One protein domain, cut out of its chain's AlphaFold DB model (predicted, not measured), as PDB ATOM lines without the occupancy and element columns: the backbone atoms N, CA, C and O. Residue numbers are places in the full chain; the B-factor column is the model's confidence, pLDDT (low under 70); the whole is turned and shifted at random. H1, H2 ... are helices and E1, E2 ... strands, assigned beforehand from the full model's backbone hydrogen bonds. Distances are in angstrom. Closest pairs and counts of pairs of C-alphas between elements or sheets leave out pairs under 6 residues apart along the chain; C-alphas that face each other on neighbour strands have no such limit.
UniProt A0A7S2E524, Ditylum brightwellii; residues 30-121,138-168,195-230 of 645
ATOM      1  N   SER A  30      71.207 -32.371 101.782       61.69
ATOM      2  CA  SER A  30      70.362 -32.173 102.966       61.69
ATOM      3  C   SER A  30      70.595 -30.790 103.559       61.69
ATOM      4  O   SER A  30      71.717 -30.471 103.940       61.69
ATOM      5  N   ILE A  31      69.528 -30.007 103.678       67.56
ATOM      6  CA  ILE A  31      69.514 -28.703 104.336       67.56
ATOM      7  C   ILE A  31      68.844 -28.866 105.708       67.56
ATOM      8  O   ILE A  31      67.769 -29.474 105.781       67.56
ATOM      9  N   PRO A  32      69.452 -28.375 106.801       60.75
ATOM     10  CA  PRO A  32      68.821 -28.395 108.116       60.75
ATOM     11  C   PRO A  32      67.561 -27.512 108.135       60.75
ATOM     12  O   PRO A  32      67.598 -26.341 107.767       60.75
ATOM     13  N   ASP A  33      66.439 -28.082 108.574       65.00
ATOM     14  CA  ASP A  33      65.188 -27.374 108.849       65.00
ATOM     15  C   ASP A  33      65.219 -26.886 110.300       65.00
ATOM     16  O   ASP A  33      64.790 -27.585 111.222       65.00
ATOM     17  N   ALA A  34      65.765 -25.684 110.493       56.50
ATOM     18  CA  ALA A  34      65.907 -25.065 111.808       56.50
ATOM     19  C   ALA A  34      64.562 -24.745 112.493       56.50
ATOM     20  O   ALA A  34      64.539 -24.553 113.702       56.50
ATOM     21  N   LEU A  35      63.450 -24.699 111.745       54.75
ATOM     22  CA  LEU A  35      62.132 -24.324 112.272       54.75
ATOM     23  C   LEU A  35      61.334 -25.521 112.803       54.75
ATOM     24  O   LEU A  35      60.530 -25.346 113.709       54.75
ATOM     25  N   ASN A  36      61.540 -26.726 112.262       58.66
ATOM     26  CA  ASN A  36      60.812 -27.928 112.699       58.66
ATOM     27  C   ASN A  36      61.716 -29.080 113.171       58.66
ATOM     28  O   ASN A  36      61.227 -30.193 113.353       58.66
ATOM     29  N   GLY A  37      63.023 -28.851 113.325       52.47
ATOM     30  CA  GLY A  37      63.961 -29.861 113.833       52.47
ATOM     31  C   GLY A  37      64.225 -31.035 112.876       52.47
ATOM     32  O   GLY A  37      64.482 -32.147 113.331       52.47
ATOM     33  N   GLY A  38      64.157 -30.816 111.555       65.31
ATOM     34  CA  GLY A  38      64.283 -31.862 110.524       65.31
ATOM     35  C   GLY A  38      65.410 -31.638 109.501       65.31
ATOM     36  O   GLY A  38      66.197 -30.700 109.601       65.31
ATOM     37  N   LYS A  39      65.485 -32.496 108.471       67.25
ATOM     38  CA  LYS A  39      66.328 -32.296 107.273       67.25
ATOM     39  C   LYS A  39      65.446 -32.260 106.026       67.25
ATOM     40  O   LYS A  39      64.708 -33.207 105.770       67.25
ATOM     41  N   VAL A  40      65.554 -31.198 105.235       76.38
ATOM     42  CA  VAL A  40      64.927 -31.085 103.911       76.38
ATOM     43  C   VAL A  40      65.932 -31.531 102.867       76.38
ATOM     44  O   VAL A  40      67.098 -31.150 102.912       76.38
ATOM     45  N   THR A  41      65.503 -32.360 101.921       81.88
ATOM     46  CA  THR A  41      66.373 -32.788 100.826       81.88
ATOM     47  C   THR A  41      66.140 -31.933  99.586       81.88
ATOM     48  O   THR A  41      65.007 -31.554  99.292       81.88
ATOM     49  N   ILE A  42      67.209 -31.637  98.848       83.94
ATOM     50  CA  ILE A  42      67.135 -31.151  97.470       83.94
ATOM     51  C   ILE A  42      67.336 -32.350  96.549       83.94
ATOM     52  O   ILE A  42      68.428 -32.916  96.497       83.94
ATOM     53  N   GLY A  43      66.274 -32.741  95.849       84.00
ATOM     54  CA  GLY A  43      66.281 -33.803  94.847       84.00
ATOM     55  C   GLY A  43      66.223 -33.270  93.415       84.00
ATOM     56  O   GLY A  43      66.128 -32.067  93.172       84.00
ATOM     57  N   THR A  44      66.225 -34.185  92.453       84.56
ATOM     58  CA  THR A  44      65.979 -33.888  91.038       84.56
ATOM     59  C   THR A  44      64.737 -34.646  90.602       84.56
ATOM     60  O   THR A  44      64.670 -35.851  90.814       84.56
ATOM     61  N   VAL A  45      63.772 -33.959  89.987       85.69
ATOM     62  CA  VAL A  45      62.514 -34.577  89.550       85.69
ATOM     63  C   VAL A  45      62.557 -34.957  88.069       85.69
ATOM     64  O   VAL A  45      63.044 -34.209  87.215       85.69
ATOM     65  N   THR A  46      62.018 -36.129  87.753       83.75
ATOM     66  CA  THR A  46      61.888 -36.661  86.394       83.75
ATOM     67  C   THR A  46      60.528 -36.316  85.778       83.75
ATOM     68  O   THR A  46      59.530 -36.110  86.466       83.75
ATOM     69  N   LEU A  47      60.439 -36.306  84.443       80.50
ATOM     70  CA  LEU A  47      59.170 -36.066  83.735       80.50
ATOM     71  C   LEU A  47      58.078 -37.091  84.082       80.50
ATOM     72  O   LEU A  47      56.894 -36.756  84.059       80.50
ATOM     73  N   ALA A  48      58.465 -38.333  84.385       79.31
ATOM     74  CA  ALA A  48      57.536 -39.386  84.778       79.31
ATOM     75  C   ALA A  48      56.899 -39.089  86.145       79.31
ATOM     76  O   ALA A  48      55.689 -39.241  86.293       79.31
ATOM     77  N   GLU A  49      57.683 -38.594  87.106       79.00
ATOM     78  CA  GLU A  49      57.196 -38.193  88.431       79.00
ATOM     79  C   GLU A  49      56.254 -36.989  88.352       79.00
ATOM     80  O   GLU A  49      55.205 -37.000  88.993       79.00
ATOM     81  N   ILE A  50      56.562 -36.003  87.498       80.12
ATOM     82  CA  ILE A  50      55.678 -34.851  87.237       80.12
ATOM     83  C   ILE A  50      54.314 -35.319  86.713       80.12
ATOM     84  O   ILE A  50      53.273 -34.917  87.233       80.12
ATOM     85  N   LYS A  51      54.304 -36.200  85.703       79.88
ATOM     86  CA  LYS A  51      53.059 -36.728  85.119       79.88
ATOM     87  C   LYS A  51      52.285 -37.611  86.100       79.88
ATOM     88  O   LYS A  51      51.061 -37.534  86.139       79.88
ATOM     89  N   LYS A  52      52.985 -38.438  86.883       77.44
ATOM     90  CA  LYS A  52      52.377 -39.324  87.883       77.44
ATOM     91  C   LYS A  52      51.690 -38.523  88.993       77.44
ATOM     92  O   LYS A  52      50.553 -38.821  89.328       77.44
ATOM     93  N   ALA A  53      52.340 -37.481  89.512       72.44
ATOM     94  CA  ALA A  53      51.768 -36.635  90.558       72.44
ATOM     95  C   ALA A  53      50.505 -35.885  90.100       72.44
ATOM     96  O   ALA A  53      49.540 -35.800  90.859       72.44
ATOM     97  N   ALA A  54      50.477 -35.414  88.847       70.25
ATOM     98  CA  ALA A  54      49.302 -34.754  88.282       70.25
ATOM     99  C   ALA A  54      48.076 -35.688  88.208       70.25
ATOM    100  O   ALA A  54      46.982 -35.266  88.569       70.25
ATOM    101  N   LYS A  55      48.271 -36.956  87.811       69.81
ATOM    102  CA  LYS A  55      47.204 -37.976  87.731       69.81
ATOM    103  C   LYS A  55      46.650 -38.406  89.089       69.81
ATOM    104  O   LYS A  55      45.480 -38.750  89.208       69.81
ATOM    105  N   ILE A  56      47.495 -38.419  90.118       68.31
ATOM    106  CA  ILE A  56      47.071 -38.773  91.480       68.31
ATOM    107  C   ILE A  56      46.193 -37.662  92.062       68.31
ATOM    108  O   ILE A  56      45.170 -37.936  92.682       68.31
ATOM    109  N   TYR A  57      46.549 -36.400  91.816       63.22
ATOM    110  CA  TYR A  57      45.766 -35.267  92.306       63.22
ATOM    111  C   TYR A  57      44.436 -35.071  91.559       63.22
ATOM    112  O   TYR A  57      43.487 -34.567  92.148       63.22
ATOM    113  N   SER A  58      44.330 -35.496  90.295       61.19
ATOM    114  CA  SER A  58      43.071 -35.480  89.532       61.19
ATOM    115  C   SER A  58      42.120 -36.642  89.858       61.19
ATOM    116  O   SER A  58      41.088 -36.769  89.210       61.19
ATOM    117  N   GLY A  59      42.454 -37.494  90.837       60.94
ATOM    118  CA  GLY A  59      41.609 -38.610  91.275       60.94
ATOM    119  C   GLY A  59      41.693 -39.876  90.411       60.94
ATOM    120  O   GLY A  59      40.988 -40.839  90.689       60.94
ATOM    121  N   GLU A  60      42.568 -39.923  89.399       56.84
ATOM    122  CA  GLU A  60      42.680 -41.062  88.465       56.84
ATOM    123  C   GLU A  60      43.544 -42.222  88.999       56.84
ATOM    124  O   GLU A  60      43.621 -43.284  88.384       56.84
ATOM    125  N   SER A  61      44.241 -42.046  90.125       50.09
ATOM    126  CA  SER A  61      45.051 -43.109  90.742       50.09
ATOM    127  C   SER A  61      45.231 -42.889  92.244       50.09
ATOM    128  O   SER A  61      45.442 -41.765  92.694       50.09
ATOM    129  N   GLY A  62      45.131 -43.970  93.025       60.22
ATOM    130  CA  GLY A  62      45.282 -43.939  94.480       60.22
ATOM    131  C   GLY A  62      46.711 -43.650  94.970       60.22
ATOM    132  O   GLY A  62      47.682 -43.842  94.244       60.22
ATOM    133  N   HIS A  63      46.783 -43.233  96.242       52.22
ATOM    134  CA  HIS A  63      47.948 -42.920  97.093       52.22
ATOM    135  C   HIS A  63      49.002 -41.927  96.543       52.22
ATOM    136  O   HIS A  63      49.692 -42.171  95.556       52.22
ATOM    137  N   LEU A  64      49.183 -40.814  97.275       51.75
ATOM    138  CA  LEU A  64      50.183 -39.763  97.020       51.75
ATOM    139  C   LEU A  64      51.609 -40.349  96.921       51.75
ATOM    140  O   LEU A  64      51.967 -41.186  97.757       51.75
ATOM    141  N   PRO A  65      52.453 -39.903  95.963       53.19
ATOM    142  CA  PRO A  65      53.849 -40.329  95.881       53.19
ATOM    143  C   PRO A  65      54.595 -40.045  97.191       53.19
ATOM    144  O   PRO A  65      54.393 -39.006  97.815       53.19
ATOM    145  N   GLU A  66      55.512 -40.925  97.587       48.19
ATOM    146  CA  GLU A  66      56.312 -40.785  98.816       48.19
ATOM    147  C   GLU A  66      57.155 -39.489  98.840       48.19
ATOM    148  O   GLU A  66      57.385 -38.905  99.896       48.19
ATOM    149  N   SER A  67      57.487 -38.948  97.662       46.12
ATOM    150  CA  SER A  67      58.120 -37.634  97.472       46.12
ATOM    151  C   SER A  67      57.221 -36.428  97.784       46.12
ATOM    152  O   SER A  67      57.741 -35.347  98.029       46.12
ATOM    153  N   GLN A  68      55.891 -36.587  97.808       50.59
ATOM    154  CA  GLN A  68      54.960 -35.583  98.350       50.59
ATOM    155  C   GLN A  68      54.755 -35.731  99.863       50.59
ATOM    156  O   GLN A  68      54.364 -34.766 100.515       50.59
ATOM    157  N   LYS A  69      55.036 -36.914 100.434       50.53
ATOM    158  CA  LYS A  69      55.067 -37.128 101.892       50.53
ATOM    159  C   LYS A  69      56.353 -36.578 102.518       50.53
ATOM    160  O   LYS A  69      56.352 -36.168 103.675       50.53
ATOM    161  N   GLN A  70      57.444 -36.533 101.753       52.78
ATOM    162  CA  GLN A  70      58.709 -35.934 102.168       52.78
ATOM    163  C   GLN A  70      58.730 -34.435 101.845       52.78
ATOM    164  O   GLN A  70      58.491 -34.017 100.716       52.78
ATOM    165  N   ARG A  71      59.046 -33.608 102.845       63.78
ATOM    166  CA  ARG A  71      59.310 -32.168 102.698       63.78
ATOM    167  C   ARG A  71      60.552 -31.964 101.812       63.78
ATOM    168  O   ARG A  71      61.657 -31.829 102.328       63.78
ATOM    169  N   GLN A  72      60.384 -32.004 100.491       80.44
ATOM    170  CA  GLN A  72      61.481 -32.004  99.519       80.44
ATOM    171  C   GLN A  72      61.416 -30.788  98.584       80.44
ATOM    172  O   GLN A  72      60.365 -30.454  98.034       80.44
ATOM    173  N   LEU A  73      62.572 -30.157  98.374       87.00
ATOM    174  CA  LEU A  73      62.806 -29.201  97.295       87.00
ATOM    175  C   LEU A  73      63.335 -29.950  96.076       87.00
ATOM    176  O   LEU A  73      64.113 -30.894  96.210       87.00
ATOM    177  N   VAL A  74      62.931 -29.546  94.876       89.12
ATOM    178  CA  VAL A  74      63.325 -30.252  93.654       89.12
ATOM    179  C   VAL A  74      63.926 -29.329  92.608       89.12
ATOM    180  O   VAL A  74      63.478 -28.203  92.391       89.12
ATOM    181  N   ARG A  75      64.935 -29.852  91.913       89.38
ATOM    182  CA  ARG A  75      65.480 -29.302  90.673       89.38
ATOM    183  C   ARG A  75      64.753 -29.924  89.492       89.38
ATOM    184  O   ARG A  75      64.539 -31.136  89.460       89.38
ATOM    185  N   VAL A  76      64.428 -29.106  88.496       88.69
ATOM    186  CA  VAL A  76      63.771 -29.540  87.256       88.69
ATOM    187  C   VAL A  76      64.785 -29.443  86.104       88.69
ATOM    188  O   VAL A  76      65.045 -28.342  85.615       88.69
ATOM    189  N   PRO A  77      65.377 -30.555  85.628       83.88
ATOM    190  CA  PRO A  77      66.410 -30.511  84.583       83.88
ATOM    191  C   PRO A  77      65.876 -30.060  83.221       83.88
ATOM    192  O   PRO A  77      66.573 -29.391  82.457       83.88
ATOM    193  N   SER A  78      64.621 -30.404  82.915       87.12
ATOM    194  CA  SER A  78      63.986 -30.067  81.639       87.12
ATOM    195  C   SER A  78      63.708 -28.564  81.539       87.12
ATOM    196  O   SER A  78      62.837 -28.043  82.236       87.12
ATOM    197  N   LYS A  79      64.402 -27.879  80.619       85.69
ATOM    198  CA  LYS A  79      64.209 -26.442  80.353       85.69
ATOM    199  C   LYS A  79      62.760 -26.106  79.982       85.69
ATOM    200  O   LYS A  79      62.206 -25.153  80.514       85.69
ATOM    201  N   GLY A  80      62.119 -26.926  79.144       86.31
ATOM    202  CA  GLY A  80      60.720 -26.718  78.749       86.31
ATOM    203  C   GLY A  80      59.740 -26.770  79.929       86.31
ATOM    204  O   GLY A  80      58.829 -25.951  80.002       86.31
ATOM    205  N   GLN A  81      59.952 -27.677  80.890       88.38
ATOM    206  CA  GLN A  81      59.119 -27.726  82.100       88.38
ATOM    207  C   GLN A  81      59.408 -26.562  83.048       88.38
ATOM    208  O   GLN A  81      58.469 -26.005  83.607       88.38
ATOM    209  N   ARG A  82      60.675 -26.145  83.194       89.19
ATOM    210  CA  ARG A  82      61.004 -24.945  83.979       89.19
ATOM    211  C   ARG A  82      60.290 -23.716  83.436       89.19
ATOM    212  O   ARG A  82      59.606 -23.054  84.200       89.19
ATOM    213  N   ILE A  83      60.378 -23.461  82.129       88.94
ATOM    214  CA  ILE A  83      59.701 -22.323  81.487       88.94
ATOM    215  C   ILE A  83      58.196 -22.353  81.769       88.94
ATOM    216  O   ILE A  83      57.618 -21.326  82.111       88.94
ATOM    217  N   ARG A  84      57.566 -23.531  81.689       90.62
ATOM    218  CA  ARG A  84      56.148 -23.690  82.026       90.62
ATOM    219  C   ARG A  84      55.851 -23.295  83.478       90.62
ATOM    220  O   ARG A  84      54.961 -22.483  83.699       90.62
ATOM    221  N   PHE A  85      56.585 -23.828  84.453       91.19
ATOM    222  CA  PHE A  85      56.349 -23.515  85.870       91.19
ATOM    223  C   PHE A  85      56.676 -22.058  86.221       91.19
ATOM    224  O   PHE A  85      56.003 -21.461  87.056       91.19
ATOM    225  N   LEU A  86      57.685 -21.465  85.574       92.31
ATOM    226  CA  LEU A  86      57.998 -20.043  85.720       92.31
ATOM    227  C   LEU A  86      56.901 -19.160  85.110       92.31
ATOM    228  O   LEU A  86      56.588 -18.126  85.689       92.31
ATOM    229  N   LYS A  87      56.269 -19.578  84.004       92.25
ATOM    230  CA  LYS A  87      55.083 -18.905  83.452       92.25
ATOM    231  C   LYS A  87      53.894 -18.982  84.415       92.25
ATOM    232  O   LYS A  87      53.304 -17.956  84.712       92.25
ATOM    233  N   GLU A  88      53.605 -20.156  84.979       91.88
ATOM    234  CA  GLU A  88      52.540 -20.309  85.988       91.88
ATOM    235  C   GLU A  88      52.804 -19.443  87.241       91.88
ATOM    236  O   GLU A  88      51.879 -18.885  87.833       91.88
ATOM    237  N   ALA A  89      54.074 -19.282  87.638       92.44
ATOM    238  CA  ALA A  89      54.471 -18.347  88.691       92.44
ATOM    239  C   ALA A  89      54.282 -16.878  88.270       92.44
ATOM    240  O   ALA A  89      53.786 -16.083  89.067       92.44
ATOM    241  N   ALA A  90      54.638 -16.525  87.031       94.50
ATOM    242  CA  ALA A  90      54.436 -15.192  86.470       94.50
ATOM    243  C   ALA A  90      52.951 -14.801  86.461       94.50
ATOM    244  O   ALA A  90      52.612 -13.729  86.951       94.50
ATOM    245  N   ASP A  91      52.071 -15.698  86.007       93.38
ATOM    246  CA  ASP A  91      50.619 -15.489  85.969       93.38
ATOM    247  C   ASP A  91      50.046 -15.259  87.383       93.38
ATOM    248  O   ASP A  91      49.186 -14.402  87.593       93.38
ATOM    249  N   ALA A  92      50.558 -15.976  88.391       91.19
ATOM    250  CA  ALA A  92      50.150 -15.782  89.782       91.19
ATOM    251  C   ALA A  92      50.592 -14.423  90.351       91.19
ATOM    252  O   ALA A  92      49.817 -13.772  91.054       91.19
ATOM    253  N   ILE A  93      51.823 -13.993  90.049       93.50
ATOM    254  CA  ILE A  93      52.337 -12.673  90.450       93.50
ATOM    255  C   ILE A  93      51.532 -11.575  89.751       93.50
ATOM    256  O   ILE A  93      51.078 -10.651  90.416       93.50
ATOM    257  N   ALA A  94      51.290 -11.713  88.445       94.38
ATOM    258  CA  ALA A  94      50.496 -10.784  87.647       94.38
ATOM    259  C   ALA A  94      49.097 -10.571  88.239       94.38
ATOM    260  O   ALA A  94      48.664  -9.437  88.426       94.38
ATOM    261  N   ALA A  95      48.413 -11.664  88.592       91.12
ATOM    262  CA  ALA A  95      47.084 -11.600  89.186       91.12
ATOM    263  C   ALA A  95      47.089 -10.943  90.579       91.12
ATOM    264  O   ALA A  95      46.163 -10.205  90.907       91.12
ATOM    265  N   LYS A  96      48.115 -11.194  91.403       91.25
ATOM    266  CA  LYS A  96      48.242 -10.557  92.725       91.25
ATOM    267  C   LYS A  96      48.534  -9.059  92.603       91.25
ATOM    268  O   LYS A  96      47.914  -8.286  93.319       91.25
ATOM    269  N   GLU A  97      49.422  -8.662  91.694       93.81
ATOM    270  CA  GLU A  97      49.735  -7.253  91.399       93.81
ATOM    271  C   GLU A  97      48.508  -6.497  90.870       93.81
ATOM    272  O   GLU A  97      48.240  -5.384  91.307       93.81
ATOM    273  N   ALA A  98      47.724  -7.117  89.982       90.81
ATOM    274  CA  ALA A  98      46.484  -6.543  89.463       90.81
ATOM    275  C   ALA A  98      45.438  -6.282  90.564       90.81
ATOM    276  O   ALA A  98      44.801  -5.235  90.564       90.81
ATOM    277  N   LEU A  99      45.279  -7.217  91.509       89.94
ATOM    278  CA  LEU A  99      44.345  -7.084  92.637       89.94
ATOM    279  C   LEU A  99      44.858  -6.180  93.762       89.94
ATOM    280  O   LEU A  99      44.076  -5.753  94.607       89.94
ATOM    281  N   ALA A 100      46.163  -5.932  93.814       90.75
ATOM    282  CA  ALA A 100      46.774  -5.088  94.831       90.75
ATOM    283  C   ALA A 100      46.524  -3.589  94.596       90.75
ATOM    284  O   ALA A 100      46.812  -2.786  95.484       90.75
ATOM    285  N   LEU A 101      46.012  -3.213  93.421       91.50
ATOM    286  CA  LEU A 101      45.700  -1.840  93.041       91.50
ATOM    287  C   LEU A 101      44.186  -1.675  92.796       91.50
ATOM    288  O   LEU A 101      43.540  -2.603  92.304       91.50
ATOM    289  N   PRO A 102      43.606  -0.499  93.097       90.38
ATOM    290  CA  PRO A 102      42.190  -0.224  92.860       90.38
ATOM    291  C   PRO A 102      41.797  -0.281  91.395       90.38
ATOM    292  O   PRO A 102      42.486   0.270  90.537       90.38
ATOM    293  N   SER A 103      40.611  -0.822  91.128       90.75
ATOM    294  CA  SER A 103      39.926  -0.596  89.857       90.75
ATOM    295  C   SER A 103      39.543   0.874  89.678       90.75
ATOM    296  O   SER A 103      39.271   1.563  90.659       90.75
ATOM    297  N   HIS A 104      39.407   1.311  88.430       92.44
ATOM    298  CA  HIS A 104      38.912   2.640  88.071       92.44
ATOM    299  C   HIS A 104      37.833   2.499  86.993       92.44
ATOM    300  O   HIS A 104      38.051   1.821  85.987       92.44
ATOM    301  N   GLY A 105      36.645   3.067  87.227       87.25
ATOM    302  CA  GLY A 105      35.490   2.900  86.329       87.25
ATOM    303  C   GLY A 105      35.106   1.433  86.101       87.25
ATOM    304  O   GLY A 105      34.849   1.038  84.971       87.25
ATOM    305  N   GLY A 106      35.190   0.592  87.140       85.62
ATOM    306  CA  GLY A 106      34.920  -0.851  87.055       85.62
ATOM    307  C   GLY A 106      36.012  -1.690  86.374       85.62
ATOM    308  O   GLY A 106      35.932  -2.917  86.384       85.62
ATOM    309  N   ARG A 107      37.064  -1.070  85.821       90.06
ATOM    310  CA  ARG A 107      38.143  -1.772  85.109       90.06
ATOM    311  C   ARG A 107      39.338  -2.047  86.030       90.06
ATOM    312  O   ARG A 107      39.777  -1.133  86.737       90.06
ATOM    313  N   PRO A 108      39.887  -3.276  86.041       92.38
ATOM    314  CA  PRO A 108      41.026  -3.629  86.881       92.38
ATOM    315  C   PRO A 108      42.356  -3.189  86.257       92.38
ATOM    316  O   PRO A 108      42.464  -2.972  85.048       92.38
ATOM    317  N   TRP A 109      43.402  -3.131  87.082       94.62
ATOM    318  CA  TRP A 109      44.777  -3.086  86.586       94.62
ATOM    319  C   TRP A 109      45.140  -4.404  85.901       94.62
ATOM    320  O   TRP A 109      44.664  -5.474  86.281       94.62
ATOM    321  N   LYS A 110      46.032  -4.342  84.913       95.31
ATOM    322  CA  LYS A 110      46.679  -5.523  84.330       95.31
ATOM    323  C   LYS A 110      48.170  -5.470  84.658       95.31
ATOM    324  O   LYS A 110      48.753  -4.395  84.770       95.31
ATOM    325  N   CYS A 111      48.802  -6.625  84.818       96.19
ATOM    326  CA  CYS A 111      50.241  -6.708  85.042       96.19
ATOM    327  C   CYS A 111      50.827  -7.791  84.139       96.19
ATOM    328  O   CYS A 111      50.416  -8.947  84.197       96.19
ATOM    329  N   GLU A 112      51.777  -7.421  83.289       96.25
ATOM    330  CA  GLU A 112      52.583  -8.371  82.535       96.25
ATOM    331  C   GLU A 112      53.812  -8.726  83.368       96.25
ATOM    332  O   GLU A 112      54.588  -7.852  83.759       96.25
ATOM    333  N   VAL A 113      54.004 -10.017  83.633       96.38
ATOM    334  CA  VAL A 113      55.120 -10.503  84.448       96.38
ATOM    335  C   VAL A 113      55.952 -11.491  83.648       96.38
ATOM    336  O   VAL A 113      55.424 -12.378  82.976       96.38
ATOM    337  N   LYS A 114      57.275 -11.366  83.744       94.81
ATOM    338  CA  LYS A 114      58.226 -12.353  83.227       94.81
ATOM    339  C   LYS A 114      59.122 -12.821  84.359       94.81
ATOM    340  O   LYS A 114      59.794 -12.022  85.003       94.81
ATOM    341  N   VAL A 115      59.141 -14.130  84.586       93.31
ATOM    342  CA  VAL A 115      60.028 -14.766  85.563       93.31
ATOM    343  C   VAL A 115      61.156 -15.447  84.799       93.31
ATOM    344  O   VAL A 115      60.941 -16.444  84.107       93.31
ATOM    345  N   LEU A 116      62.356 -14.881  84.889       88.06
ATOM    346  CA  LEU A 116      63.517 -15.309  84.120       88.06
ATOM    347  C   LEU A 116      64.326 -16.353  84.887       88.06
ATOM    348  O   LEU A 116      64.671 -16.170  86.058       88.06
ATOM    349  N   ASP A 117      64.668 -17.442  84.199       81.19
ATOM    350  CA  ASP A 117      65.592 -18.432  84.733       81.19
ATOM    351  C   ASP A 117      66.996 -17.819  84.798       81.19
ATOM    352  O   ASP A 117      67.596 -17.457  83.785       81.19
ATOM    353  N   SER A 118      67.529 -17.731  86.011       66.19
ATOM    354  CA  SER A 118      68.899 -17.300  86.299       66.19
ATOM    355  C   SER A 118      69.977 -18.002  85.461       66.19
ATOM    356  O   SER A 118      71.039 -17.432  85.236       66.19
ATOM    357  N   THR A 119      69.726 -19.219  84.961       63.06
ATOM    358  CA  THR A 119      70.701 -19.928  84.121       63.06
ATOM    359  C   THR A 119      70.796 -19.379  82.696       63.06
ATOM    360  O   THR A 119      71.793 -19.632  82.028       63.06
ATOM    361  N   ASP A 120      69.782 -18.646  82.220       53.94
ATOM    362  CA  ASP A 120      69.745 -18.075  80.865       53.94
ATOM    363  C   ASP A 120      70.312 -16.632  80.821       53.94
ATOM    364  O   ASP A 120      70.857 -16.210  79.796       53.94
ATOM    365  N   SER A 121      70.263 -15.882  81.935       48.59
ATOM    366  CA  SER A 121      70.720 -14.479  82.026       48.59
ATOM    367  C   SER A 121      72.235 -14.300  82.220       48.59
ATOM    368  O   SER A 121      72.778 -13.253  81.868       48.59
ATOM    369  N   PRO A 138      66.659 -22.200  89.742       90.75
ATOM    370  CA  PRO A 138      65.664 -22.075  90.797       90.75
ATOM    371  C   PRO A 138      65.136 -23.425  91.293       90.75
ATOM    372  O   PRO A 138      65.034 -24.399  90.541       90.75
ATOM    373  N   LEU A 139      64.761 -23.453  92.572       92.00
ATOM    374  CA  LEU A 139      64.155 -24.607  93.230       92.00
ATOM    375  C   LEU A 139      62.629 -24.583  93.120       92.00
ATOM    376  O   LEU A 139      61.993 -23.527  93.126       92.00
ATOM    377  N   PHE A 140      62.039 -25.774  93.078       91.75
ATOM    378  CA  PHE A 140      60.598 -25.987  93.001       91.75
ATOM    379  C   PHE A 140      60.115 -26.794  94.206       91.75
ATOM    380  O   PHE A 140      60.875 -27.561  94.802       91.75
ATOM    381  N   ARG A 141      58.844 -26.623  94.568       89.00
ATOM    382  CA  ARG A 141      58.175 -27.389  95.627       89.00
ATOM    383  C   ARG A 141      56.884 -27.996  95.099       89.00
ATOM    384  O   ARG A 141      56.270 -27.459  94.178       89.00
ATOM    385  N   TRP A 142      56.458 -29.091  95.712       84.56
ATOM    386  CA  TRP A 142      55.127 -29.637  95.483       84.56
ATOM    387  C   TRP A 142      54.082 -28.825  96.250       84.56
ATOM    388  O   TRP A 142      54.222 -28.600  97.451       84.56
ATOM    389  N   PHE A 143      53.020 -28.417  95.566       80.50
ATOM    390  CA  PHE A 143      51.860 -27.760  96.152       80.50
ATOM    391  C   PHE A 143      50.598 -28.277  95.462       80.50
ATOM    392  O   PHE A 143      50.470 -28.175  94.243       80.50
ATOM    393  N   ARG A 144      49.681 -28.877  96.237       74.94
ATOM    394  CA  ARG A 144      48.391 -29.400  95.739       74.94
ATOM    395  C   ARG A 144      48.532 -30.229  94.449       74.94
ATOM    396  O   ARG A 144      47.911 -29.941  93.433       74.94
ATOM    397  N   GLY A 145      49.427 -31.220  94.462       73.31
ATOM    398  CA  GLY A 145      49.616 -32.118  93.316       73.31
ATOM    399  C   GLY A 145      50.462 -31.573  92.160       73.31
ATOM    400  O   GLY A 145      50.779 -32.330  91.244       73.31
ATOM    401  N   LYS A 146      50.855 -30.295  92.189       82.81
ATOM    402  CA  LYS A 146      51.609 -29.629  91.117       82.81
ATOM    403  C   LYS A 146      52.973 -29.161  91.611       82.81
ATOM    404  O   LYS A 146      53.168 -28.943  92.803       82.81
ATOM    405  N   LEU A 147      53.921 -29.022  90.688       87.38
ATOM    406  CA  LEU A 147      55.173 -28.329  90.969       87.38
ATOM    407  C   LEU A 147      54.993 -26.840  90.740       87.38
ATOM    408  O   LEU A 147      54.449 -26.426  89.721       87.38
ATOM    409  N   GLU A 148      55.512 -26.050  91.665       89.75
ATOM    410  CA  GLU A 148      55.559 -24.600  91.553       89.75
ATOM    411  C   GLU A 148      56.910 -24.067  92.018       89.75
ATOM    412  O   GLU A 148      57.670 -24.751  92.711       89.75
ATOM    413  N   LEU A 149      57.213 -22.829  91.637       92.31
ATOM    414  CA  LEU A 149      58.413 -22.134  92.079       92.31
ATOM    415  C   LEU A 149      58.427 -22.024  93.615       92.31
ATOM    416  O   LEU A 149      57.511 -21.457  94.210       92.31
ATOM    417  N   ALA A 150      59.467 -22.546  94.270       91.62
ATOM    418  CA  ALA A 150      59.486 -22.672  95.730       91.62
ATOM    419  C   ALA A 150      59.487 -21.315  96.451       91.62
ATOM    420  O   ALA A 150      58.858 -21.181  97.504       91.62
ATOM    421  N   CYS A 151      60.146 -20.311  95.867       92.56
ATOM    422  CA  CYS A 151      60.210 -18.944  96.385       92.56
ATOM    423  C   CYS A 151      58.975 -18.084  96.062       92.56
ATOM    424  O   CYS A 151      58.896 -16.955  96.536       92.56
ATOM    425  N   LEU A 152      57.997 -18.593  95.302       92.12
ATOM    426  CA  LEU A 152      56.804 -17.836  94.907       92.12
ATOM    427  C   LEU A 152      56.037 -17.204  96.087       92.12
ATOM    428  O   LEU A 152      55.675 -16.039  95.958       92.12
ATOM    429  N   PRO A 153      55.831 -17.869  97.245       91.56
ATOM    430  CA  PRO A 153      55.152 -17.248  98.389       91.56
ATOM    431  C   PRO A 153      55.838 -15.976  98.897       91.56
ATOM    432  O   PRO A 153      55.167 -14.983  99.141       91.56
ATOM    433  N   HIS A 154      57.173 -15.978  98.969       91.50
ATOM    434  CA  HIS A 154      57.964 -14.802  99.361       91.50
ATOM    435  C   HIS A 154      57.860 -13.673  98.333       91.50
ATOM    436  O   HIS A 154      57.860 -12.499  98.689       91.50
ATOM    437  N   ILE A 155      57.760 -14.008  97.043       92.00
ATOM    438  CA  ILE A 155      57.553 -13.006  95.988       92.00
ATOM    439  C   ILE A 155      56.159 -12.375  96.109       92.00
ATOM    440  O   ILE A 155      56.033 -11.168  95.922       92.00
ATOM    441  N   LEU A 156      55.134 -13.175  96.423       91.44
ATOM    442  CA  LEU A 156      53.751 -12.713  96.577       91.44
ATOM    443  C   LEU A 156      53.541 -11.881  97.850       91.44
ATOM    444  O   LEU A 156      52.793 -10.912  97.800       91.44
ATOM    445  N   GLU A 157      54.199 -12.226  98.961       90.69
ATOM    446  CA  GLU A 157      54.133 -11.456 100.216       90.69
ATOM    447  C   GLU A 157      54.681 -10.032 100.045       90.69
ATOM    448  O   GLU A 157      54.147  -9.084 100.609       90.69
ATOM    449  N   LYS A 158      55.704  -9.859  99.200       89.44
ATOM    450  CA  LYS A 158      56.291  -8.545  98.896       89.44
ATOM    451  C   LYS A 158      55.418  -7.651  98.012       89.44
ATOM    452  O   LYS A 158      55.799  -6.510  97.756       89.44
ATOM    453  N   VAL A 159      54.297  -8.154  97.498       89.06
ATOM    454  CA  VAL A 159      53.341  -7.325  96.757       89.06
ATOM    455  C   VAL A 159      52.505  -6.559  97.775       89.06
ATOM    456  O   VAL A 159      51.556  -7.101  98.338       89.06
ATOM    457  N   GLU A 160      52.867  -5.300  98.015       86.50
ATOM    458  CA  GLU A 160      52.095  -4.436  98.910       86.50
ATOM    459  C   GLU A 160      50.691  -4.232  98.322       86.50
ATOM    460  O   GLU A 160      50.528  -4.063  97.111       86.50
ATOM    461  N   VAL A 161      49.669  -4.260  99.168       86.06
ATOM    462  CA  VAL A 161      48.297  -3.947  98.762       86.06
ATOM    463  C   VAL A 161      48.068  -2.472  99.041       86.06
ATOM    464  O   VAL A 161      48.390  -1.993 100.126       86.06
ATOM    465  N   MET A 162      47.544  -1.741  98.060       83.44
ATOM    466  CA  MET A 162      47.100  -0.376  98.291       83.44
ATOM    467  C   MET A 162      45.849  -0.421  99.162       83.44
ATOM    468  O   MET A 162      44.769  -0.775  98.690       83.44
ATOM    469  N   GLU A 163      46.002  -0.068 100.433       74.75
ATOM    470  CA  GLU A 163      44.857   0.150 101.303       74.75
ATOM    471  C   GLU A 163      44.161   1.441 100.893       74.75
ATOM    472  O   GLU A 163      44.754   2.518 100.811       74.75
ATOM    473  N   ILE A 164      42.881   1.310 100.589       67.12
ATOM    474  CA  ILE A 164      41.999   2.429 100.324       67.12
ATOM    475  C   ILE A 164      40.964   2.327 101.413       67.12
ATOM    476  O   ILE A 164      40.288   1.303 101.478       67.12
ATOM    477  N   ASP A 165      40.857   3.359 102.249       55.03
ATOM    478  CA  ASP A 165      39.802   3.441 103.258       55.03
ATOM    479  C   ASP A 165      38.466   3.010 102.632       55.03
ATOM    480  O   ASP A 165      37.989   3.635 101.680       55.03
ATOM    481  N   ASP A 166      37.948   1.893 103.141       43.34
ATOM    482  CA  ASP A 166      36.994   0.964 102.531       43.34
ATOM    483  C   ASP A 166      36.011   1.568 101.513       43.34
ATOM    484  O   ASP A 166      34.958   2.116 101.868       43.34
ATOM    485  N   ILE A 167      36.276   1.343 100.222       40.94
ATOM    486  CA  ILE A 167      35.220   1.363  99.205       40.94
ATOM    487  C   ILE A 167      34.393   0.090  99.418       40.94
ATOM    488  O   ILE A 167      34.645  -0.954  98.815       40.94
ATOM    489  N   LYS A 168      33.371   0.161 100.279       38.28
ATOM    490  CA  LYS A 168      32.240  -0.768 100.160       38.28
ATOM    491  C   LYS A 168      31.717  -0.634  98.733       38.28
ATOM    492  O   LYS A 168      31.398   0.483  98.323       38.28
ATOM    493  N   GLU A 195      46.632 -17.055  97.704       59.25
ATOM    494  CA  GLU A 195      46.913 -17.218  99.135       59.25
ATOM    495  C   GLU A 195      47.873 -18.401  99.333       59.25
ATOM    496  O   GLU A 195      47.491 -19.514  99.696       59.25
ATOM    497  N   ARG A 196      49.155 -18.186  99.020       72.12
ATOM    498  CA  ARG A 196      50.217 -19.151  99.327       72.12
ATOM    499  C   ARG A 196      50.923 -18.723 100.603       72.12
ATOM    500  O   ARG A 196      51.758 -17.828 100.561       72.12
ATOM    501  N   ALA A 197      50.637 -19.397 101.712       78.25
ATOM    502  CA  ALA A 197      51.384 -19.178 102.944       78.25
ATOM    503  C   ALA A 197      52.872 -19.523 102.751       78.25
ATOM    504  O   ALA A 197      53.232 -20.492 102.056       78.25
ATOM    505  N   ILE A 198      53.739 -18.732 103.382       84.12
ATOM    506  CA  ILE A 198      55.168 -19.021 103.439       84.12
ATOM    507  C   ILE A 198      55.358 -20.308 104.231       84.12
ATOM    508  O   ILE A 198      55.094 -20.393 105.426       84.12
ATOM    509  N   SER A 199      55.810 -21.338 103.524       84.94
ATOM    510  CA  SER A 199      56.175 -22.614 104.134       84.94
ATOM    511  C   SER A 199      57.658 -22.639 104.467       84.94
ATOM    512  O   SER A 199      58.458 -21.959 103.822       84.94
ATOM    513  N   THR A 200      58.050 -23.553 105.348       83.00
ATOM    514  CA  THR A 200      59.455 -23.870 105.609       83.00
ATOM    515  C   THR A 200      60.256 -24.145 104.332       83.00
ATOM    516  O   THR A 200      61.345 -23.608 104.170       83.00
ATOM    517  N   LEU A 201      59.702 -24.904 103.375       85.06
ATOM    518  CA  LEU A 201      60.365 -25.179 102.091       85.06
ATOM    519  C   LEU A 201      60.616 -23.904 101.280       85.06
ATOM    520  O   LEU A 201      61.655 -23.766 100.642       85.06
ATOM    521  N   SER A 202      59.679 -22.961 101.326       87.12
ATOM    522  CA  SER A 202      59.809 -21.675 100.640       87.12
ATOM    523  C   SER A 202      60.884 -20.807 101.271       87.12
ATOM    524  O   SER A 202      61.662 -20.207 100.540       87.12
ATOM    525  N   SER A 203      60.965 -20.773 102.604       86.94
ATOM    526  CA  SER A 203      62.015 -20.045 103.329       86.94
ATOM    527  C   SER A 203      63.395 -20.657 103.127       86.94
ATOM    528  O   SER A 203      64.361 -19.923 102.943       86.94
ATOM    529  N   LEU A 204      63.497 -21.988 103.088       87.56
ATOM    530  CA  LEU A 204      64.754 -22.662 102.762       87.56
ATOM    531  C   LEU A 204      65.187 -22.354 101.327       87.56
ATOM    532  O   LEU A 204      66.325 -21.961 101.123       87.56
ATOM    533  N   ALA A 205      64.282 -22.442 100.349       87.81
ATOM    534  CA  ALA A 205      64.597 -22.094  98.963       87.81
ATOM    535  C   ALA A 205      64.932 -20.603  98.769       87.81
ATOM    536  O   ALA A 205      65.698 -20.268  97.872       87.81
ATOM    537  N   TRP A 206      64.350 -19.712  99.578       88.56
ATOM    538  CA  TRP A 206      64.612 -18.270  99.535       88.56
ATOM    539  C   TRP A 206      65.997 -17.907 100.084       88.56
ATOM    540  O   TRP A 206      66.675 -17.051  99.525       88.56
ATOM    541  N   ASN A 207      66.417 -18.568 101.164       87.56
ATOM    542  CA  ASN A 207      67.679 -18.287 101.851       87.56
ATOM    543  C   ASN A 207      68.847 -19.168 101.379       87.56
ATOM    544  O   ASN A 207      69.960 -19.022 101.882       87.56
ATOM    545  N   ASP A 208      68.612 -20.090 100.443       84.50
ATOM    546  CA  ASP A 208      69.639 -21.008  99.960       84.50
ATOM    547  C   ASP A 208      70.742 -20.250  99.187       84.50
ATOM    548  O   ASP A 208      70.463 -19.593  98.178       84.50
ATOM    549  N   PRO A 209      72.013 -20.319  99.625       82.19
ATOM    550  CA  PRO A 209      73.096 -19.585  98.978       82.19
ATOM    551  C   PRO A 209      73.522 -20.202  97.638       82.19
ATOM    552  O   PRO A 209      74.096 -19.490  96.812       82.19
ATOM    553  N   ASP A 210      73.236 -21.487  97.412       83.94
ATOM    554  CA  ASP A 210      73.686 -22.274  96.263       83.94
ATOM    555  C   ASP A 210      72.725 -22.201  95.068       83.94
ATOM    556  O   ASP A 210      73.110 -22.601  93.967       83.94
ATOM    557  N   HIS A 211      71.504 -21.688  95.239       84.62
ATOM    558  CA  HIS A 211      70.508 -21.539  94.175       84.62
ATOM    559  C   HIS A 211      70.124 -20.072  93.970       84.62
ATOM    560  O   HIS A 211      70.133 -19.247  94.882       84.62
ATOM    561  N   HIS A 212      69.807 -19.716  92.730       83.75
ATOM    562  CA  HIS A 212      69.351 -18.375  92.398       83.75
ATOM    563  C   HIS A 212      67.841 -18.218  92.596       83.75
ATOM    564  O   HIS A 212      67.041 -19.057  92.176       83.75
ATOM    565  N   ILE A 213      67.456 -17.064  93.142       87.12
ATOM    566  CA  ILE A 213      66.089 -16.556  93.047       87.12
ATOM    567  C   ILE A 213      65.900 -16.016  91.616       87.12
ATOM    568  O   ILE A 213      66.741 -15.235  91.160       87.12
ATOM    569  N   PRO A 214      64.842 -16.416  90.890       89.56
ATOM    570  CA  PRO A 214      64.548 -15.880  89.563       89.56
ATOM    571  C   PRO A 214      64.409 -14.356  89.556       89.56
ATOM    572  O   PRO A 214      63.840 -13.775  90.482       89.56
ATOM    573  N   LEU A 215      64.862 -13.718  88.475       90.38
ATOM    574  CA  LEU A 215      64.578 -12.304  88.236       90.38
ATOM    575  C   LEU A 215      63.120 -12.163  87.780       90.38
ATOM    576  O   LEU A 215      62.686 -12.875  86.875       90.38
ATOM    577  N   VAL A 216      62.377 -11.253  88.408       93.06
ATOM    578  CA  VAL A 216      60.969 -10.987  88.089       93.06
ATOM    579  C   VAL A 216      60.846  -9.592  87.494       93.06
ATOM    580  O   VAL A 216      60.944  -8.598  88.213       93.06
ATOM    581  N   GLU A 217      60.605  -9.529  86.191       94.94
ATOM    582  CA  GLU A 217      60.280  -8.294  85.478       94.94
ATOM    583  C   GLU A 217      58.767  -8.087  85.482       94.94
ATOM    584  O   GLU A 217      58.005  -9.044  85.325       94.94
ATOM    585  N   ARG A 218      58.333  -6.839  85.672       96.06
ATOM    586  CA  ARG A 218      56.922  -6.463  85.773       96.06
ATOM    587  C   ARG A 218      56.652  -5.216  84.941       96.06
ATOM    588  O   ARG A 218      57.455  -4.285  84.957       96.06
ATOM    589  N   ILE A 219      55.515  -5.197  84.262       97.00
ATOM    590  CA  ILE A 219      54.969  -4.026  83.580       97.00
ATOM    591  C   ILE A 219      53.509  -3.914  84.005       97.00
ATOM    592  O   ILE A 219      52.731  -4.841  83.796       97.00
ATOM    593  N   TRP A 220      53.132  -2.792  84.606       97.50
ATOM    594  CA  TRP A 220      51.750  -2.527  84.997       97.50
ATOM    595  C   TRP A 220      51.066  -1.730  83.892       97.50
ATOM    596  O   TRP A 220      51.650  -0.797  83.345       97.50
ATOM    597  N   LEU A 221      49.834  -2.098  83.571       96.25
ATOM    598  CA  LEU A 221      48.958  -1.373  82.666       96.25
ATOM    599  C   LEU A 221      47.744  -0.912  83.473       96.25
ATOM    600  O   LEU A 221      47.017  -1.737  84.038       96.25
ATOM    601  N   SER A 222      47.564   0.399  83.561       95.50
ATOM    602  CA  SER A 222      46.477   1.009  84.317       95.50
ATOM    603  C   SER A 222      45.119   0.858  83.616       95.50
ATOM    604  O   SER A 222      45.064   0.583  82.412       95.50
ATOM    605  N   PRO A 223      44.000   1.059  84.339       94.19
ATOM    606  CA  PRO A 223      42.651   1.010  83.766       94.19
ATOM    607  C   PRO A 223      42.365   2.040  82.659       94.19
ATOM    608  O   PRO A 223      41.433   1.844  81.883       94.19
ATOM    609  N   ASP A 224      43.141   3.125  82.595       93.50
ATOM    610  CA  ASP A 224      43.146   4.143  81.532       93.50
ATOM    611  C   ASP A 224      44.211   3.875  80.443       93.50
ATOM    612  O   ASP A 224      44.500   4.737  79.617       93.50
ATOM    613  N   HIS A 225      44.751   2.648  80.405       93.88
ATOM    614  CA  HIS A 225      45.660   2.114  79.376       93.88
ATOM    615  C   HIS A 225      47.052   2.773  79.329       93.88
ATOM    616  O   HIS A 225      47.694   2.850  78.279       93.88
ATOM    617  N   VAL A 226      47.571   3.201  80.484       93.38
ATOM    618  CA  VAL A 226      48.931   3.749  80.631       93.38
ATOM    619  C   VAL A 226      49.882   2.679  81.176       93.38
ATOM    620  O   VAL A 226      49.560   1.938  82.105       93.38
ATOM    621  N   LYS A 227      51.073   2.568  80.574       95.12
ATOM    622  CA  LYS A 227      52.087   1.564  80.936       95.12
ATOM    623  C   LYS A 227      53.106   2.122  81.925       95.12
ATOM    624  O   LYS A 227      53.687   3.177  81.689       95.12
ATOM    625  N   TYR A 228      53.415   1.342  82.956       96.75
ATOM    626  CA  TYR A 228      54.408   1.658  83.979       96.75
ATOM    627  C   TYR A 228      55.437   0.535  84.098       96.75
ATOM    628  O   TYR A 228      55.090  -0.641  84.196       96.75
ATOM    629  N   SER A 229      56.717   0.904  84.128       95.81
ATOM    630  CA  SER A 229      57.842  -0.023  84.331       95.81
ATOM    631  C   SER A 229      58.255  -0.162  85.800       95.81
ATOM    632  O   SER A 229      59.088  -1.002  86.131       95.81
ATOM    633  N   THR A 230      57.691   0.658  86.694       95.62
ATOM    634  CA  THR A 230      57.987   0.617  88.130       95.62
ATOM    635  C   THR A 230      56.705   0.593  88.949       95.62
ATOM    636  O   THR A 230      55.733   1.279  88.631       95.62
TER     637      THR A 230
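AT A GLANCE: This is residues 30 to 121, 138 to 168 and 195 to 230 of the 645 residues of a protein of Ditylum brightwellii (UniProt A0A7S2E524). At one end of the domain a strongly twisted sheet of five short strands curls round the helix H6; the long helix H3 runs away from this sheet alongside a ribbon of two strands, E4 and E7. The short helix H5 packs on both H3 and H6, while H1 and H2 graze the five-strand sheet. The printed part has 159 residues with six named helices and seven named strands, in the order E1 E2 H1 H2 E3 H3 E4 H4 E5 E6 H5 H6 E7. The larger sheet has the order E1 E2 E3 E5 E6 and is mixed, the smaller one is antiparallel, and the class is mixed, helices and strands. The whole is only just compact, close to loose, with a radius of gyration of the C-alphas of 17.7 A and spans of 50 by 38 by 35 A.

HOW THE PARTS SIT: E1, residues 30 to 33, and E2, residues 38 to 44, form a hairpin, with N 31 and O 40 2.8 A apart. E2 pairs with E1 over residues 38 to 41 and with E3, residues 72 to 75, over residues 41 to 44. E2 and E3 are parallel, with N 75 and O 43 2.8 A apart. With H1, residues 47 to 57, and H2, residues 66 to 69, they make a strand-helix-strand unit, two parallel neighbour strands with helices between, and its crossover is right-handed. H1 only grazes the sheet with residues 50 to 57, and H2 only grazes it with residues 67 to 69. E3 is antiparallel to E5, residues 140 to 143, with N 74 and O 140 2.9 A apart. E5 and E6, residues 146 to 149, form a hairpin, with N 143 and O 146 2.8 A apart. The sheet curls round H6, residues 200 to 207; the closest C-alphas of E3 and H6 are those of Leu 73 and Leu 201, 6.7 A apart. H3, residues 79 to 99, is on this sheet and comes closest to E6 at the C-alphas of Phe 85 and Glu 148, 5.8 A apart. Farther along H3, the C-alpha of Ala 94 is 4.8 A from that of Cys 111 in E4, residues 110 to 116. E4 is antiparallel to E7, residues 215 to 221, at 165 degrees between their directions, with N 112 and O 219 2.8 A apart. H4, residues 118 to 121, is not on the five-strand sheet and touches no helix. H5, residues 152 to 157, touches H3 at residues 89 to 96 alone, at a shallow tilt of 14 degrees, the same way; the C-alphas of Ile 93 and Leu 156 are the closest, 6.3 A apart. H5 also touches H6, about perpendicular at 86 degrees, with the closest C-alphas those of Pro 153 and Ser 202, 6.8 A apart. Every O i to N i+4 pair is within hydrogen-bond range in H1, H3, H5 and H6; H2 and H4 are too short for such a pair.

IN THESE COORDINATES: E1 begins at C-alpha 30, (70.362, -32.173, 102.966). From first to last C-alpha, E2 measures 19.7 A and H1 15.9 A. H3 measures 30.3 A, from C-alpha 79 at (64.209, -26.442, 80.353) to C-alpha 99 at (44.345, -7.084, 92.637). E4 measures 19.5 A, H6 10.6 A and E7 19.9 A. E7 ends at C-alpha 221, (48.958, -1.373, 82.666).

THE WHOLE: The two C-alphas farthest apart are those of Ser 30 and Gly 105, 52.2 A. Residues 122 to 137 are not printed, with C-alphas 121 and 138 12.7 A apart; residues 169 to 194 are not printed, with C-alphas 168 and 195 22.1 A apart. Of the links that are printed whole, none is long. The mean pLDDT of the printed part is 80.9; it is under 70 at residues 30 to 39, 55 to 71, 118 to 121, 164 to 168 and 195.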